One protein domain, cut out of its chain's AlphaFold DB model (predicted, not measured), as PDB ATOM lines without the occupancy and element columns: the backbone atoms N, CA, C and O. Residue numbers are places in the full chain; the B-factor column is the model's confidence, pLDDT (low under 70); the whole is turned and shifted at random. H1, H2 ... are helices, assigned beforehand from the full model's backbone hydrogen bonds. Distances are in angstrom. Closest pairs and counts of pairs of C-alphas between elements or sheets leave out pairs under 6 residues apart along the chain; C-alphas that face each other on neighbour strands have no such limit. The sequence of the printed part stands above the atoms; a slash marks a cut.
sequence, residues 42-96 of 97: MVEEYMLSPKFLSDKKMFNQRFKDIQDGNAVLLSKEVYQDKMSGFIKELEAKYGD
ATOM      1  N   MET A  42      85.651  71.798  48.120       76.19
ATOM      2  CA  MET A  42      85.200  71.289  46.816       76.19
ATOM      3  C   MET A  42      84.760  69.817  46.862       76.19
ATOM      4  O   MET A  42      83.878  69.414  46.102       76.19
ATOM      5  N   VAL A  43      85.371  68.990  47.717       80.69
ATOM      6  CA  VAL A  43      84.971  67.589  47.915       80.69
ATOM      7  C   VAL A  43      83.620  67.529  48.623       80.69
ATOM      8  O   VAL A  43      82.760  66.756  48.201       80.69
ATOM      9  N   GLU A  44      83.395  68.371  49.634       82.31
ATOM     10  CA  GLU A  44      82.107  68.455  50.342       82.31
ATOM     11  C   GLU A  44      80.994  68.921  49.410       82.31
ATOM     12  O   GLU A  44      79.949  68.272  49.313       82.31
ATOM     13  N   GLU A  45      81.247  69.986  48.648       84.25
ATOM     14  CA  GLU A  45      80.316  70.490  47.641       84.25
ATOM     15  C   GLU A  45      79.989  69.429  46.584       84.25
ATOM     16  O   GLU A  45      78.820  69.220  46.239       84.25
ATOM     17  N   TYR A  46      81.000  68.707  46.088       85.75
ATOM     18  CA  TYR A  46      80.781  67.625  45.133       85.75
ATOM     19  C   TYR A  46      79.928  66.508  45.739       85.75
ATOM     20  O   TYR A  46      78.974  66.075  45.091       85.75
ATOM     21  N   MET A  47      80.208  66.072  46.970       84.25
ATOM     22  CA  MET A  47      79.461  64.998  47.640       84.25
ATOM     23  C   MET A  47      77.986  65.340  47.879       84.25
ATOM     24  O   MET A  47      77.142  64.441  47.879       84.25
ATOM     25  N   LEU A  48      77.660  66.623  48.038       87.88
ATOM     26  CA  LEU A  48      76.283  67.107  48.160       87.88
ATOM     27  C   LEU A  48      75.591  67.308  46.804       87.88
ATOM     28  O   LEU A  48      74.372  67.488  46.743       87.88
ATOM     29  N   SER A  49      76.338  67.262  45.699       90.88
ATOM     30  CA  SER A  49      75.784  67.500  44.371       90.88
ATOM     31  C   SER A  49      74.917  66.325  43.875       90.88
ATOM     32  O   SER A  49      75.235  65.151  44.102       90.88
ATOM     33  N   PRO A  50      73.868  66.592  43.072       93.19
ATOM     34  CA  PRO A  50      73.130  65.541  42.362       93.19
ATOM     35  C   PRO A  50      74.029  64.685  41.459       93.19
ATOM     36  O   PRO A  50      73.752  63.507  41.218       93.19
ATOM     37  N   LYS A  51      75.132  65.273  40.975       91.62
ATOM     38  CA  LYS A  51      76.124  64.583  40.159       91.62
ATOM     39  C   LYS A  51      76.791  63.448  40.933       91.62
ATOM     40  O   LYS A  51      76.909  62.358  40.383       91.62
ATOM     41  N   PHE A  52      77.137  63.648  42.203       92.88
ATOM     42  CA  PHE A  52      77.708  62.585  43.031       92.88
ATOM     43  C   PHE A  52      76.755  61.398  43.200       92.88
ATOM     44  O   PHE A  52      77.182  60.252  43.084       92.88
ATOM     45  N   LEU A  53      75.455  61.637  43.403       89.00
ATOM     46  CA  LEU A  53      74.467  60.553  43.486       89.00
ATOM     47  C   LEU A  53      74.393  59.741  42.185       89.00
ATOM     48  O   LEU A  53      74.343  58.507  42.223       89.00
ATOM     49  N   SER A  54      74.419  60.423  41.038       93.44
ATOM     50  CA  SER A  54      74.463  59.775  39.724       93.44
ATOM     51  C   SER A  54      75.749  58.970  39.536       93.44
ATOM     52  O   SER A  54      75.694  57.793  39.176       93.44
ATOM     53  N   ASP A  55      76.899  59.579  39.822       92.88
ATOM     54  CA  ASP A  55      78.210  58.952  39.674       92.88
ATOM     55  C   ASP A  55      78.313  57.724  40.595       92.88
ATOM     56  O   ASP A  55      78.671  56.639  40.141       92.88
ATOM     57  N   LYS A  56      77.873  57.830  41.856       92.81
ATOM     58  CA  LYS A  56      77.808  56.714  42.813       92.81
ATOM     59  C   LYS A  56      76.965  55.552  42.289       92.81
ATOM     60  O   LYS A  56      77.389  54.398  42.366       92.81
ATOM     61  N   LYS A  57      75.776  55.829  41.739       94.75
ATOM     62  CA  LYS A  57      74.922  54.790  41.144       94.75
ATOM     63  C   LYS A  57      75.614  54.122  39.954       94.75
ATOM     64  O   LYS A  57      75.583  52.897  39.849       94.75
ATOM     65  N   MET A  58      76.250  54.913  39.090       95.44
ATOM     66  CA  MET A  58      77.006  54.405  37.949       95.44
ATOM     67  C   MET A  58      78.147  53.489  38.407       95.44
ATOM     68  O   MET A  58      78.254  52.369  37.914       95.44
ATOM     69  N   PHE A  59      78.964  53.929  39.366       94.31
ATOM     70  CA  PHE A  59      80.073  53.138  39.900       94.31
ATOM     71  C   PHE A  59      79.600  51.820  40.510       94.31
ATOM     72  O   PHE A  59      80.162  50.772  40.196       94.31
ATOM     73  N   ASN A  60      78.525  51.843  41.303       94.44
ATOM     74  CA  ASN A  60      77.956  50.627  41.884       94.44
ATOM     75  C   ASN A  60      77.465  49.650  40.809       94.44
ATOM     76  O   ASN A  60      77.696  48.448  40.923       94.44
ATOM     77  N   GLN A  61      76.819  50.155  39.753       95.69
ATOM     78  CA  GLN A  61      76.385  49.305  38.648       95.69
ATOM     79  C   GLN A  61      77.583  48.688  37.922       95.69
ATOM     80  O   GLN A  61      77.581  47.490  37.678       95.69
ATOM     81  N   ARG A  62      78.633  49.468  37.635       93.94
ATOM     82  CA  ARG A  62      79.852  48.949  36.995       93.94
ATOM     83  C   ARG A  62      80.549  47.899  37.839       93.94
ATOM     84  O   ARG A  62      81.015  46.901  37.302       93.94
ATOM     85  N   PHE A  63      80.601  48.110  39.149       94.56
ATOM     86  CA  PHE A  63      81.158  47.126  40.061       94.56
ATOM     87  C   PHE A  63      80.357  45.823  40.025       94.56
ATOM     88  O   PHE A  63      80.943  44.751  39.894       94.56
ATOM     89  N   LYS A  64      79.024  45.917  40.043       95.69
ATOM     90  CA  LYS A  64      78.149  44.755  39.888       95.69
ATOM     91  C   LYS A  64      78.349  44.060  38.539       95.69
ATOM     92  O   LYS A  64      78.492  42.846  38.511       95.69
ATOM     93  N   ASP A  65      78.437  44.811  37.442       96.88
ATOM     94  CA  ASP A  65      78.695  44.249  36.111       96.88
ATOM     95  C   ASP A  65      80.020  43.464  36.086       96.88
ATOM     96  O   ASP A  65      80.096  42.414  35.456       96.88
ATOM     97  N   ILE A  66      81.053  43.944  36.790       95.62
ATOM     98  CA  ILE A  66      82.333  43.232  36.929       95.62
ATOM     99  C   ILE A  66      82.162  41.946  37.748       95.62
ATOM    100  O   ILE A  66      82.671  40.900  37.352       95.62
ATOM    101  N   GLN A  67      81.440  42.004  38.870       94.31
ATOM    102  CA  GLN A  67      81.196  40.833  39.722       94.31
ATOM    103  C   GLN A  67      80.372  39.751  39.017       94.31
ATOM    104  O   GLN A  67      80.680  38.568  39.142       94.31
ATOM    105  N   ASP A  68      79.366  40.160  38.247       96.38
ATOM    106  CA  ASP A  68      78.490  39.273  37.481       96.38
ATOM    107  C   ASP A  68      79.167  38.758  36.189       96.38
ATOM    108  O   ASP A  68      78.582  37.959  35.458       96.38
ATOM    109  N   GLY A  69      80.391  39.212  35.879       93.94
ATOM    110  CA  GLY A  69      81.141  38.829  34.676       93.94
ATOM    111  C   GLY A  69      80.660  39.494  33.380       93.94
ATOM    112  O   GLY A  69      81.133  39.153  32.298       93.94
ATOM    113  N   ASN A  70      79.749  40.465  33.476       95.12
ATOM    114  CA  ASN A  70      79.233  41.252  32.351       95.12
ATOM    115  C   ASN A  70      80.213  42.344  31.889       95.12
ATOM    116  O   ASN A  70      80.074  42.885  30.791       95.12
ATOM    117  N   ALA A  71      81.198  42.685  32.719       92.50
ATOM    118  CA  ALA A  71      82.266  43.621  32.403       92.50
ATOM    119  C   ALA A  71      83.613  43.108  32.927       92.50
ATOM    120  O   ALA A  71      83.682  42.328  33.873       92.50
ATOM    121  N   VAL A  72      84.706  43.576  32.322       92.06
ATOM    122  CA  VAL A  72      86.069  43.225  32.739       92.06
ATOM    123  C   VAL A  72      86.754  44.466  33.288       92.06
ATOM    124  O   VAL A  72      86.802  45.500  32.619       92.06
ATOM    125  N   LEU A  73      87.321  44.352  34.490       91.75
ATOM    126  CA  LEU A  73      88.229  45.362  35.018       91.75
ATOM    127  C   LEU A  73      89.580  45.231  34.305       91.75
ATOM    128  O   LEU A  73      90.281  44.234  34.465       91.75
ATOM    129  N   LEU A  74      89.922  46.220  33.486       92.19
ATOM    130  CA  LEU A  74      91.172  46.228  32.729       92.19
ATOM    131  C   LEU A  74      92.300  46.846  33.554       92.19
ATOM    132  O   LEU A  74      92.074  47.792  34.311       92.19
ATOM    133  N   SER A  75      93.528  46.361  33.351       94.44
ATOM    134  CA  SER A  75      94.706  47.114  33.781       94.44
ATOM    135  C   SER A  75      94.795  48.421  32.994       94.44
ATOM    136  O   SER A  75      94.219  48.560  31.908       94.44
ATOM    137  N   LYS A  76      95.532  49.390  33.537       92.69
ATOM    138  CA  LYS A  76      95.703  50.698  32.903       92.69
ATOM    139  C   LYS A  76      96.312  50.569  31.506       92.69
ATOM    140  O   LYS A  76      95.831  51.213  30.582       92.69
ATOM    141  N   GLU A  77      97.317  49.715  31.358       96.19
ATOM    142  CA  GLU A  77      98.032  49.480  30.101       96.19
ATOM    143  C   GLU A  77      97.079  48.906  29.048       96.19
ATOM    144  O   GLU A  77      96.957  49.444  27.951       96.19
ATOM    145  N   VAL A  78      96.310  47.870  29.411       94.31
ATOM    146  CA  VAL A  78      95.342  47.237  28.501       94.31
ATOM    147  C   VAL A  78      94.216  48.200  28.126       94.31
ATOM    148  O   VAL A  78      93.755  48.204  26.984       94.31
ATOM    149  N   TYR A  79      93.750  49.014  29.074       93.81
ATOM    150  CA  TYR A  79      92.759  50.049  28.795       93.81
ATOM    151  C   TYR A  79      93.290  51.079  27.794       93.81
ATOM    152  O   TYR A  79      92.586  51.408  26.839       93.81
ATOM    153  N   GLN A  80      94.516  51.568  27.994       95.94
ATOM    154  CA  GLN A  80      95.136  52.560  27.119       95.94
ATOM    155  C   GLN A  80      95.282  52.030  25.694       95.94
ATOM    156  O   GLN A  80      94.820  52.691  24.767       95.94
ATOM    157  N   ASP A  81      95.804  50.815  25.524       96.19
ATOM    158  CA  ASP A  81      95.947  50.191  24.206       96.19
ATOM    159  C   ASP A  81      94.597  50.045  23.490       96.19
ATOM    160  O   ASP A  81      94.453  50.438  22.327       96.19
ATOM    161  N   LYS A  82      93.574  49.535  24.190       94.06
ATOM    162  CA  LYS A  82      92.227  49.385  23.618       94.06
ATOM    163  C   LYS A  82      91.603  50.727  23.253       94.06
ATOM    164  O   LYS A  82      90.980  50.839  22.201       94.06
ATOM    165  N   MET A  83      91.765  51.738  24.103       94.12
ATOM    166  CA  MET A  83      91.208  53.065  23.862       94.12
ATOM    167  C   MET A  83      91.902  53.754  22.685       94.12
ATOM    168  O   MET A  83      91.234  54.331  21.832       94.12
ATOM    169  N   SER A  84      93.227  53.645  22.582       94.50
ATOM    170  CA  SER A  84      93.972  54.148  21.427       94.50
ATOM    171  C   SER A  84      93.559  53.454  20.128       94.50
ATOM    172  O   SER A  84      93.431  54.125  19.106       94.50
ATOM    173  N   GLY A  85      93.313  52.140  20.155       94.69
ATOM    174  CA  GLY A  85      92.756  51.413  19.009       94.69
ATOM    175  C   GLY A  85      91.373  51.932  18.610       94.69
ATOM    176  O   GLY A  85      91.159  52.286  17.454       94.69
ATOM    177  N   PHE A  86      90.471  52.072  19.581       93.75
ATOM    178  CA  PHE A  86      89.121  52.591  19.362       93.75
ATOM    179  C   PHE A  86      89.110  54.010  18.771       93.75
ATOM    180  O   PHE A  86      88.351  54.286  17.844       93.75
ATOM    181  N   ILE A  87      89.971  54.906  19.264       94.50
ATOM    182  CA  ILE A  87      90.097  56.269  18.724       94.50
ATOM    183  C   ILE A  87      90.556  56.231  17.262       94.50
ATOM    184  O   ILE A  87      89.941  56.886  16.425       94.50
ATOM    185  N   LYS A  88      91.564  55.413  16.928       94.19
ATOM    186  CA  LYS A  88      92.026  55.256  15.538       94.19
ATOM    187  C   LYS A  88      90.929  54.726  14.616       94.19
ATOM    188  O   LYS A  88      90.819  55.171  13.479       94.19
ATOM    189  N   GLU A  89      90.115  53.784  15.087       93.81
ATOM    190  CA  GLU A  89      88.968  53.271  14.328       93.81
ATOM    191  C   GLU A  89      87.903  54.349  14.097       93.81
ATOM    192  O   GLU A  89      87.338  54.433  13.006       93.81
ATOM    193  N   LEU A  90      87.637  55.193  15.099       93.75
ATOM    194  CA  LEU A  90      86.726  56.326  14.956       93.75
ATOM    195  C   LEU A  90      87.245  57.347  13.941       93.75
ATOM    196  O   LEU A  90      86.489  57.765  13.068       93.75
ATOM    197  N   GLU A  91      88.523  57.715  14.026       93.56
ATOM    198  CA  GLU A  91      89.169  58.632  13.083       93.56
ATOM    199  C   GLU A  91      89.159  58.066  11.660       93.56
ATOM    200  O   GLU A  91      88.795  58.767  10.726       93.56
ATOM    201  N   ALA A  92      89.452  56.779  11.473       90.44
ATOM    202  CA  ALA A  92      89.389  56.154  10.153       90.44
ATOM    203  C   ALA A  92      87.961  56.113   9.575       90.44
ATOM    204  O   ALA A  92      87.780  56.135   8.360       90.44
ATOM    205  N   LYS A  93      86.937  56.027  10.432       91.69
ATOM    206  CA  LYS A  93      85.536  55.910  10.008       91.69
ATOM    207  C   LYS A  93      84.851  57.258   9.772       91.69
ATOM    208  O   LYS A  93      83.915  57.319   8.977       91.69
ATOM    209  N   TYR A  94      85.278  58.305  10.474       90.06
ATOM    210  CA  TYR A  94      84.600  59.606  10.499       90.06
ATOM    211  C   TYR A  94      85.531  60.808  10.268       90.06
ATOM    212  O   TYR A  94      85.051  61.935  10.229       90.06
ATOM    213  N   GLY A  95      86.843  60.599  10.138       70.38
ATOM    214  CA  GLY A  95      87.850  61.662  10.028       70.38
ATOM    215  C   GLY A  95      87.982  62.304   8.645       70.38
ATOM    216  O   GLY A  95      88.580  63.367   8.550       70.38
ATOM    217  N   ASP A  96      87.389  61.712   7.604       61.53
ATOM    218  CA  ASP A  96      87.311  62.291   6.250       61.53
ATOM    219  C   ASP A  96      85.999  63.085   6.014       61.53
ATOM    220  O   ASP A  96      85.472  63.107   4.902       61.53
TER     221      ASP A  96
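AT A GLANCE: This is residues 42 to 96 of the 97 residues of an uncharacterized protein of Sulfurovum sp. bin170 (UniProt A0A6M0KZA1). Two long helices, H2 and H3, make an open V whose limbs stay apart, joined at the bend by an extended link; the short helix H1 makes a corner with H2 at the far end of that limb. There is no shared core: the space between the limbs is empty, and most of H3 stands free. The printed part has 55 residues with three named helices, H1, H2 and H3 in that order along the chain, and no named strand; the class is all helix. The whole is extended, with a radius of gyration of the C-alphas of 16.2 A, and the C-alphas span 43 by 30 by 19 A along their three main axes.

HOW THE PARTS SIT: The printed part begins with H1, residues 42 to 48, which is followed by H2, residues 50 to 67. H1 and H2 are close but not clearly touching, with 2 pairs of C-alphas within 8 A. Their closest C-alphas are those of Tyr 46 and Phe 52, 6.3 A apart. The lines of H1 and H2 are about perpendicular, at 80 degrees, and their centres are 17.1 A apart. H3, residues 76 to 94, touches no helix. H2 and H3 are apart, and so are H1 and H3. In H1, H2 and H3 every pair of O i and N i+4 is within hydrogen-bond range.

IN THESE COORDINATES: H1 runs from Met 42, with its C-alpha at (85.200, 71.289, 46.816), to Leu 48. H2 has 18 residues, from Pro 50 to Gln 67, and measures 26.1 A from first to last C-alpha. Its C-alpha 50 stands at (73.130, 65.541, 42.362) and its C-alpha 67 at (81.196, 40.833, 39.722). H3 is the longest helix by residues, with 19, from Lys 76 to Tyr 94, and measures 26.5 A from first to last C-alpha. It ends with C-alpha 94 at (84.600, 59.606, 10.499).

THE WHOLE: The two C-alphas farthest apart are those of Glu 44 and Asp 96, at 44.8 A, and the first and last printed C-alphas, of Met 42 and Asp 96, are 41.6 A apart. The printed part has no cut. The link from H1 to H2, one residue, is tight; the link from H2 to H3, eight residues, is short. Residues 48 to 55, 75 to 81 and 83 to 96 stand free. The mean pLDDT of the printed part is 91.4, and one printed residue, Asp 96, is under 70 in this predicted model.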